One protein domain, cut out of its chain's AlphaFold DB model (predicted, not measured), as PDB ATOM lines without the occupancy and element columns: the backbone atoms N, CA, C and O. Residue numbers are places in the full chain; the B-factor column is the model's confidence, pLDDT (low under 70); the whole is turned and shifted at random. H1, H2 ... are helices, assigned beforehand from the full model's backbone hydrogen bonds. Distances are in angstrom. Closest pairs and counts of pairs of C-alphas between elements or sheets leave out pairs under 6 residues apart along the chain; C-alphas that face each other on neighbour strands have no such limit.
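What this domain is: This is residues 4 to 72 of the 72 residues of the protein "HipA_C domain-containing protein" of Mesorhizobium sp. STM 4661 (UniProt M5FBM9). Little regular structure is present: the helices H1 and H2 form a small corner at one end of a loose model, and a long winding stretch, residues 4 to 50, makes up most of the rest. Near its start this stretch folds back on itself, residues 8 to 9 pairing briefly, antiparallel, with residues 17 to 18. The printed part has 69 residues, with H1 then H2 and no named strand; the class is all helix, though the named elements hold only 17 residues. It is loose, with a radius of gyration of the C-alphas of 15.0 A and spans of 41 by 33 by 19 A.

Where its parts are: H1, residues 51 to 61, is 15.0 A long and begins at C-alpha 51 (26.239, 24.289, 4.187). H2, residues 65 to 70, ends at C-alpha 70 (31.359, 32.104, 8.706).

How they stand to each other: H1 and H2 touch, the closest C-alphas being those of Ala 58 and Glu 65, 5.4 A apart. They run opposite ways at a steep tilt of 45 degrees. In H1 and H2 every O i to N i+4 pair is within hydrogen-bond range.

The domain as a whole: The C-alphas farthest apart, of Asp 12 and Pro 32, are 42.9 A apart. The printed part has no cut, the link from H1 to H2 is tight, and no printed residue is under 70 in pLDDT.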
ATOM      1  N   LYS A   4      27.729  13.285  27.094       93.12
ATOM      2  CA  LYS A   4      28.641  13.319  28.259       93.12
ATOM      3  C   LYS A   4      29.981  14.039  28.006       93.12
ATOM      4  O   LYS A   4      30.715  14.286  28.958       93.12
ATOM      5  N   ASN A   5      30.288  14.393  26.756       94.50
ATOM      6  CA  ASN A   5      31.487  15.170  26.406       94.50
ATOM      7  C   ASN A   5      31.231  16.682  26.475       94.50
ATOM      8  O   ASN A   5      32.110  17.471  26.150       94.50
ATOM      9  N   TRP A   6      30.029  17.079  26.895       95.62
ATOM     10  CA  TRP A   6      29.662  18.461  27.149       95.62
ATOM     11  C   TRP A   6      29.475  18.649  28.646       95.62
ATOM     12  O   TRP A   6      28.751  17.886  29.290       95.62
ATOM     13  N   SER A   7      30.101  19.684  29.199       96.56
ATOM     14  CA  SER A   7      29.932  20.034  30.604       96.56
ATOM     15  C   SER A   7      29.730  21.531  30.785       96.56
ATOM     16  O   SER A   7      29.991  22.338  29.889       96.56
ATOM     17  N   LEU A   8      29.227  21.887  31.963       97.56
ATOM     18  CA  LEU A   8      29.078  23.267  32.392       97.56
ATOM     19  C   LEU A   8      30.089  23.552  33.496       97.56
ATOM     20  O   LEU A   8      30.237  22.761  34.429       97.56
ATOM     21  N   ILE A   9      30.749  24.699  33.403       97.62
ATOM     22  CA  ILE A   9      31.599  25.249  34.451       97.62
ATOM     23  C   ILE A   9      30.850  26.369  35.176       97.62
ATOM     24  O   ILE A   9      30.202  27.207  34.554       97.62
ATOM     25  N   TYR A  10      30.933  26.370  36.506       97.75
ATOM     26  CA  TYR A  10      30.277  27.345  37.377       97.75
ATOM     27  C   TYR A  10      31.337  28.138  38.143       97.75
ATOM     28  O   TYR A  10      31.684  27.791  39.273       97.75
ATOM     29  N   TYR A  11      31.869  29.198  37.532       96.44
ATOM     30  CA  TYR A  11      32.946  30.004  38.126       96.44
ATOM     31  C   TYR A  11      32.539  30.666  39.454       96.44
ATOM     32  O   TYR A  11      33.332  30.726  40.390       96.44
ATOM     33  N   ASP A  12      31.283  31.099  39.561       97.25
ATOM     34  CA  ASP A  12      30.675  31.697  40.759       97.25
ATOM     35  C   ASP A  12      29.827  30.691  41.571       97.25
ATOM     36  O   ASP A  12      29.122  31.073  42.507       97.25
ATOM     37  N   ARG A  13      29.879  29.400  41.208       96.31
ATOM     38  CA  ARG A  13      29.071  28.297  41.767       96.31
ATOM     39  C   ARG A  13      27.555  28.397  41.531       96.31
ATOM     40  O   ARG A  13      26.812  27.637  42.151       96.31
ATOM     41  N   ARG A  14      27.074  29.306  40.675       97.00
ATOM     42  CA  ARG A  14      25.633  29.514  40.417       97.00
ATOM     43  C   ARG A  14      25.290  29.667  38.941       97.00
ATOM     44  O   ARG A  14      24.320  29.072  38.485       97.00
ATOM     45  N   THR A  15      26.087  30.426  38.206       98.12
ATOM     46  CA  THR A  15      25.866  30.763  36.804       98.12
ATOM     47  C   THR A  15      26.623  29.778  35.910       98.12
ATOM     48  O   THR A  15      27.852  29.709  35.990       98.12
ATOM     49  N   PRO A  16      25.929  28.998  35.061       97.62
ATOM     50  CA  PRO A  16      26.585  28.063  34.160       97.62
ATOM     51  C   PRO A  16      27.220  28.780  32.966       97.62
ATOM     52  O   PRO A  16      26.601  29.636  32.336       97.62
ATOM     53  N   ALA A  17      28.414  28.340  32.591       98.00
ATOM     54  CA  ALA A  17      29.024  28.590  31.291       98.00
ATOM     55  C   ALA A  17      29.412  27.253  30.648       98.00
ATOM     56  O   ALA A  17      29.636  26.269  31.354       98.00
ATOM     57  N   LEU A  18      29.502  27.191  29.318       97.25
ATOM     58  CA  LEU A  18      30.068  26.013  28.653       97.25
ATOM     59  C   LEU A  18      31.532  25.845  29.071       97.25
ATOM     60  O   LEU A  18      32.297  26.811  29.071       97.25
ATOM     61  N   SER A  19      31.919  24.624  29.436       97.31
ATOM     62  CA  SER A  19      33.325  24.313  29.685       97.31
ATOM     63  C   SER A  19      34.133  24.380  28.384       97.31
ATOM     64  O   SER A  19      33.575  24.131  27.311       97.31
ATOM     65  N   PRO A  20      35.459  24.606  28.456       96.12
ATOM     66  CA  PRO A  20      36.340  24.326  27.328       96.12
ATOM     67  C   PRO A  20      36.120  22.898  26.795       96.12
ATOM     68  O   PRO A  20      35.776  22.006  27.581       96.12
ATOM     69  N   PRO A  21      36.292  22.667  25.483       94.75
ATOM     70  CA  PRO A  21      36.112  21.346  24.902       94.75
ATOM     71  C   PRO A  21      37.191  20.377  25.399       94.75
ATOM     72  O   PRO A  21      38.349  20.747  25.596       94.75
ATOM     73  N   TYR A  22      36.803  19.118  25.573       95.19
ATOM     74  CA  TYR A  22      37.678  18.017  25.964       95.19
ATOM     75  C   TYR A  22      37.276  16.747  25.207       95.19
ATOM     76  O   TYR A  22      36.219  16.706  24.574       95.19
ATOM     77  N   ASP A  23      38.129  15.721  25.257       94.25
ATOM     78  CA  ASP A  23      37.895  14.443  24.565       94.25
ATOM     79  C   ASP A  23      37.633  14.626  23.049       94.25
ATOM     80  O   ASP A  23      36.699  14.075  22.460       94.25
ATOM     81  N   LEU A  24      38.452  15.483  22.423       93.69
ATOM     82  CA  LEU A  24      38.476  15.705  20.978       93.69
ATOM     83  C   LEU A  24      39.428  14.696  20.334       93.69
ATOM     84  O   LEU A  24      40.645  14.816  20.456       93.69
ATOM     85  N   ILE A  25      38.870  13.702  19.649       91.81
ATOM     86  CA  ILE A  25      39.629  12.627  19.004       91.81
ATOM     87  C   ILE A  25      39.137  12.473  17.565       91.81
ATOM     88  O   ILE A  25      37.931  12.424  17.320       91.81
ATOM     89  N   SER A  26      40.069  12.372  16.613       91.81
ATOM     90  CA  SER A  26      39.738  11.999  15.236       91.81
ATOM     91  C   SER A  26      39.529  10.491  15.143       91.81
ATOM     92  O   SER A  26      40.454   9.711  15.378       91.81
ATOM     93  N   THR A  27      38.310  10.078  14.801       90.31
ATOM     94  CA  THR A  27      37.940   8.664  14.641       90.31
ATOM     95  C   THR A  27      38.054   8.167  13.203       90.31
ATOM     96  O   THR A  27      38.010   6.960  12.994       90.31
ATOM     97  N   ILE A  28      38.259   9.072  12.235       89.50
ATOM     98  CA  ILE A  28      38.385   8.778  10.795       89.50
ATOM     99  C   ILE A  28      39.342   7.605  10.505       89.50
ATOM    100  O   ILE A  28      38.964   6.721   9.744       89.50
ATOM    101  N   PRO A  29      40.555   7.529  11.092       91.38
ATOM    102  CA  PRO A  29      41.478   6.439  10.765       91.38
ATOM    103  C   PRO A  29      41.141   5.094  11.429       91.38
ATOM    104  O   PRO A  29      41.791   4.100  11.114       91.38
ATOM    105  N   TYR A  30      40.184   5.040  12.360       90.06
ATOM    106  CA  TYR A  30      39.972   3.869  13.224       90.06
ATOM    107  C   TYR A  30      38.564   3.284  13.159       90.06
ATOM    108  O   TYR A  30      38.389   2.091  13.409       90.06
ATOM    109  N   ILE A  31      37.556   4.105  12.874       87.69
ATOM    110  CA  ILE A  31      36.155   3.699  12.891       87.69
ATOM    111  C   ILE A  31      35.636   3.740  11.449       87.69
ATOM    112  O   ILE A  31      35.619   4.815  10.859       87.69
ATOM    113  N   PRO A  32      35.212   2.597  10.876       84.25
ATOM    114  CA  PRO A  32      34.687   2.551   9.509       84.25
ATOM    115  C   PRO A  32      33.285   3.170   9.383       84.25
ATOM    116  O   PRO A  32      32.815   3.406   8.276       84.25
ATOM    117  N   ASP A  33      32.601   3.401  10.506       80.88
ATOM    118  CA  ASP A  33      31.352   4.156  10.564       80.88
ATOM    119  C   ASP A  33      31.634   5.664  10.501       80.88
ATOM    120  O   ASP A  33      32.394   6.211  11.302       80.88
ATOM    121  N   GLU A  34      30.981   6.339   9.559       85.62
ATOM    122  CA  GLU A  34      31.102   7.776   9.312       85.62
ATOM    123  C   GLU A  34      29.953   8.574   9.946       85.62
ATOM    124  O   GLU A  34      29.583   9.645   9.460       85.62
ATOM    125  N   THR A  35      29.330   8.059  11.008       92.75
ATOM    126  CA  THR A  35      28.277   8.782  11.723       92.75
ATOM    127  C   THR A  35      28.779   9.514  12.968       92.75
ATOM    128  O   THR A  35      29.565   9.026  13.779       92.75
ATOM    129  N   ALA A  36      28.283  10.733  13.149       92.12
ATOM    130  CA  ALA A  36      28.416  11.491  14.373       92.12
ATOM    131  C   ALA A  36      27.501  10.917  15.466       92.12
ATOM    132  O   ALA A  36      26.375  10.472  15.225       92.12
ATOM    133  N   ALA A  37      27.972  10.995  16.713       91.75
ATOM    134  CA  ALA A  37      27.218  10.530  17.879       91.75
ATOM    135  C   ALA A  37      25.962  11.374  18.181       91.75
ATOM    136  O   ALA A  37      25.046  10.899  18.849       91.75
ATOM    137  N   LEU A  38      25.914  12.622  17.708       92.69
ATOM    138  CA  LEU A  38      24.737  13.488  17.740       92.69
ATOM    139  C   LEU A  38      24.385  13.872  16.302       92.69
ATOM    140  O   LEU A  38      25.277  14.061  15.477       92.69
ATOM    141  N   LYS A  39      23.089  14.008  16.009       94.50
ATOM    142  CA  LYS A  39      22.649  14.580  14.732       94.50
ATOM    143  C   LYS A  39      23.081  16.038  14.644       94.50
ATOM    144  O   LYS A  39      22.964  16.758  15.632       94.50
ATOM    145  N   PHE A  40      23.488  16.458  13.451       92.62
ATOM    146  CA  PHE A  40      23.693  17.864  13.129       92.62
ATOM    147  C   PHE A  40      22.338  18.564  13.191       92.62
ATOM    148  O   PHE A  40      22.072  19.299  14.132       92.62
ATOM    149  N   ALA A  41      21.403  18.219  12.303       94.75
ATOM    150  CA  ALA A  41      20.017  18.654  12.444       94.75
ATOM    151  C   ALA A  41      19.006  17.595  11.990       94.75
ATOM    152  O   ALA A  41      18.126  17.190  12.758       94.75
ATOM    153  N   ARG A  42      19.127  17.148  10.744       96.38
ATOM    154  CA  ARG A  42      18.326  16.103  10.095       96.38
ATOM    155  C   ARG A  42      19.110  14.794  10.032       96.38
ATOM    156  O   ARG A  42      18.539  13.735  10.307       96.38
ATOM    157  N   THR A  43      20.413  14.885   9.763       96.19
ATOM    158  CA  THR A  43      21.325  13.743   9.604       96.19
ATOM    159  C   THR A  43      22.404  13.696  10.687       96.19
ATOM    160  O   THR A  43      22.649  14.676  11.391       96.19
ATOM    161  N   ASN A  44      23.030  12.535  10.844       95.06
ATOM    162  CA  ASN A  44      24.271  12.355  11.595       95.06
ATOM    163  C   ASN A  44      25.390  11.767  10.730       95.06
ATOM    164  O   ASN A  44      26.453  11.484  11.261       95.06
ATOM    165  N   LYS A  45      25.191  11.556   9.427       94.75
ATOM    166  CA  LYS A  45      26.272  11.097   8.551       94.75
ATOM    167  C   LYS A  45      27.200  12.260   8.241       94.75
ATOM    168  O   LYS A  45      26.740  13.310   7.800       94.75
ATOM    169  N   VAL A  46      28.497  12.066   8.444       91.94
ATOM    170  CA  VAL A  46      29.513  13.099   8.216       91.94
ATOM    171  C   VAL A  46      29.569  13.503   6.739       91.94
ATOM    172  O   VAL A  46      29.707  14.681   6.442       91.94
ATOM    173  N   SER A  47      29.352  12.567   5.812       92.94
ATOM    174  CA  SER A  47      29.273  12.849   4.369       92.94
ATOM    175  C   SER A  47      28.096  13.744   3.953       92.94
ATOM    176  O   SER A  47      28.126  14.333   2.876       92.94
ATOM    177  N   GLU A  48      27.070  13.879   4.798       95.69
ATOM    178  CA  GLU A  48      25.917  14.759   4.573       95.69
ATOM    179  C   GLU A  48      26.038  16.090   5.354       95.69
ATOM    180  O   GLU A  48      25.114  16.903   5.339       95.69
ATOM    181  N   PHE A  49      27.166  16.333   6.034       93.75
ATOM    182  CA  PHE A  49      27.444  17.591   6.730       93.75
ATOM    183  C   PHE A  49      27.956  18.648   5.742       93.75
ATOM    184  O   PHE A  49      29.113  18.633   5.330       93.75
ATOM    185  N   ASN A  50      27.072  19.560   5.337       95.62
ATOM    186  CA  ASN A  50      27.340  20.610   4.352       95.62
ATOM    187  C   ASN A  50      26.642  21.927   4.733       95.62
ATOM    188  O   ASN A  50      25.922  21.997   5.734       95.62
ATOM    189  N   GLU A  51      26.834  22.974   3.927       96.75
ATOM    190  CA  GLU A  51      26.239  24.289   4.187       96.75
ATOM    191  C   GLU A  51      24.710  24.252   4.302       96.75
ATOM    192  O   GLU A  51      24.157  24.922   5.166       96.75
ATOM    193  N   ASP A  52      24.004  23.459   3.493       97.06
ATOM    194  CA  ASP A  52      22.537  23.388   3.558       97.06
ATOM    195  C   ASP A  52      22.049  22.777   4.874       97.06
ATOM    196  O   ASP A  52      21.040  23.209   5.440       97.06
ATOM    197  N   GLU A  53      22.776  21.791   5.399       97.31
ATOM    198  CA  GLU A  53      22.514  21.236   6.723       97.31
ATOM    199  C   GLU A  53      22.801  22.260   7.834       97.31
ATOM    200  O   GLU A  53      22.015  22.366   8.781       97.31
ATOM    201  N   LEU A  54      23.855  23.071   7.690       96.81
ATOM    202  CA  LEU A  54      24.181  24.167   8.612       96.81
ATOM    203  C   LEU A  54      23.146  25.302   8.580       96.81
ATOM    204  O   LEU A  54      22.744  25.788   9.639       96.81
ATOM    205  N   ARG A  55      22.643  25.685   7.400       97.62
ATOM    206  CA  ARG A  55      21.544  26.658   7.260       97.62
ATOM    207  C   ARG A  55      20.283  26.159   7.952       97.62
ATOM    208  O   ARG A  55      19.650  26.887   8.718       97.62
ATOM    209  N   TYR A  56      19.941  24.887   7.738       97.69
ATOM    210  CA  TYR A  56      18.786  24.275   8.388       97.69
ATOM    211  C   TYR A  56      18.945  24.224   9.917       97.69
ATOM    212  O   TYR A  56      18.002  24.550  10.645       97.69
ATOM    213  N   LEU A  57      20.131  23.854  10.417       96.88
ATOM    214  CA  LEU A  57      20.464  23.915  11.842       96.88
ATOM    215  C   LEU A  57      20.248  25.331  12.393       96.88
ATOM    216  O   LEU A  57      19.550  25.488  13.396       96.88
ATOM    217  N   ALA A  58      20.820  26.345  11.738       97.62
ATOM    218  CA  ALA A  58      20.749  27.735  12.174       97.62
ATOM    219  C   ALA A  58      19.296  28.220  12.270       97.62
ATOM    220  O   ALA A  58      18.881  28.728  13.315       97.62
ATOM    221  N   ALA A  59      18.492  27.967  11.232       97.50
ATOM    222  CA  ALA A  59      17.074  28.313  11.213       97.50
ATOM    223  C   ALA A  59      16.298  27.622  12.349       97.50
ATOM    224  O   ALA A  59      15.555  28.270  13.089       97.50
ATOM    225  N   LYS A  60      16.515  26.314  12.547       97.19
ATOM    226  CA  LYS A  60      15.850  25.533  13.603       97.19
ATOM    227  C   LYS A  60      16.237  26.000  15.010       97.19
ATOM    228  O   LYS A  60      15.390  26.032  15.902       97.19
ATOM    229  N   ALA A  61      17.501  26.365  15.207       96.31
ATOM    230  CA  ALA A  61      18.031  26.855  16.475       96.31
ATOM    231  C   ALA A  61      17.771  28.355  16.706       96.31
ATOM    232  O   ALA A  61      18.052  28.851  17.797       96.31
ATOM    233  N   ARG A  62      17.201  29.067  15.720       97.50
ATOM    234  CA  ARG A  62      16.998  30.528  15.733       97.50
ATOM    235  C   ARG A  62      18.313  31.297  15.924       97.50
ATOM    236  O   ARG A  62      18.362  32.293  16.641       97.50
ATOM    237  N   LEU A  63      19.372  30.812  15.279       97.12
ATOM    238  CA  LEU A  63      20.697  31.428  15.263       97.12
ATOM    239  C   LEU A  63      20.882  32.283  13.996       97.12
ATOM    240  O   LEU A  63      20.292  31.968  12.961       97.12
ATOM    241  N   PRO A  64      21.717  33.336  14.033       97.69
ATOM    242  CA  PRO A  64      22.069  34.091  12.835       97.69
ATOM    243  C   PRO A  64      22.834  33.215  11.834       97.69
ATOM    244  O   PRO A  64      23.957  32.801  12.108       97.69
ATOM    245  N   GLU A  65      22.246  32.970  10.659       97.06
ATOM    246  CA  GLU A  65      22.819  32.081   9.635       97.06
ATOM    247  C   GLU A  65      24.240  32.487   9.236       97.06
ATOM    248  O   GLU A  65      25.135  31.648   9.218       97.06
ATOM    249  N   LYS A  66      24.469  33.786   9.008       96.62
ATOM    250  CA  LYS A  66      25.788  34.307   8.637       96.62
ATOM    251  C   LYS A  66      26.877  33.912   9.638       96.62
ATOM    252  O   LYS A  66      27.928  33.446   9.229       96.62
ATOM    253  N   LEU A  67      26.613  34.046  10.941       97.12
ATOM    254  CA  LEU A  67      27.597  33.682  11.965       97.12
ATOM    255  C   LEU A  67      27.870  32.177  11.994       97.12
ATOM    256  O   LEU A  67      28.987  31.777  12.297       97.12
ATOM    257  N   VAL A  68      26.863  31.353  11.698       96.12
ATOM    258  CA  VAL A  68      27.031  29.895  11.657       96.12
ATOM    259  C   VAL A  68      27.883  29.490  10.455       96.12
ATOM    260  O   VAL A  68      28.788  28.681  10.616       96.12
ATOM    261  N   LEU A  69      27.621  30.067   9.278       96.12
ATOM    262  CA  LEU A  69      28.361  29.756   8.053       96.12
ATOM    263  C   LEU A  69      29.792  30.309   8.066       96.12
ATOM    264  O   LEU A  69      30.696  29.619   7.617       96.12
ATOM    265  N   ASP A  70      30.019  31.502   8.623       96.81
ATOM    266  CA  ASP A  70      31.359  32.104   8.706       96.81
ATOM    267  C   ASP A  70      32.308  31.328   9.655       96.81
ATOM    268  O   ASP A  70      33.524  31.491   9.575       96.81
ATOM    269  N   CYS A  71      31.768  30.513  10.573       90.06
ATOM    270  CA  CYS A  71      32.540  29.715  11.540       90.06
ATOM    271  C   CYS A  71      32.735  28.243  11.130       90.06
ATOM    272  O   CYS A  71      33.299  27.480  11.921       90.06
ATOM    273  N   ALA A  72      32.203  27.834   9.975       81.62
ATOM    274  CA  ALA A  72      32.275  26.464   9.472       81.62
ATOM    275  C   ALA A  72      33.595  26.200   8.735       81.62
ATOM    276  O   ALA A  72      34.129  25.081   8.910       81.62
TER     277      ALA A  72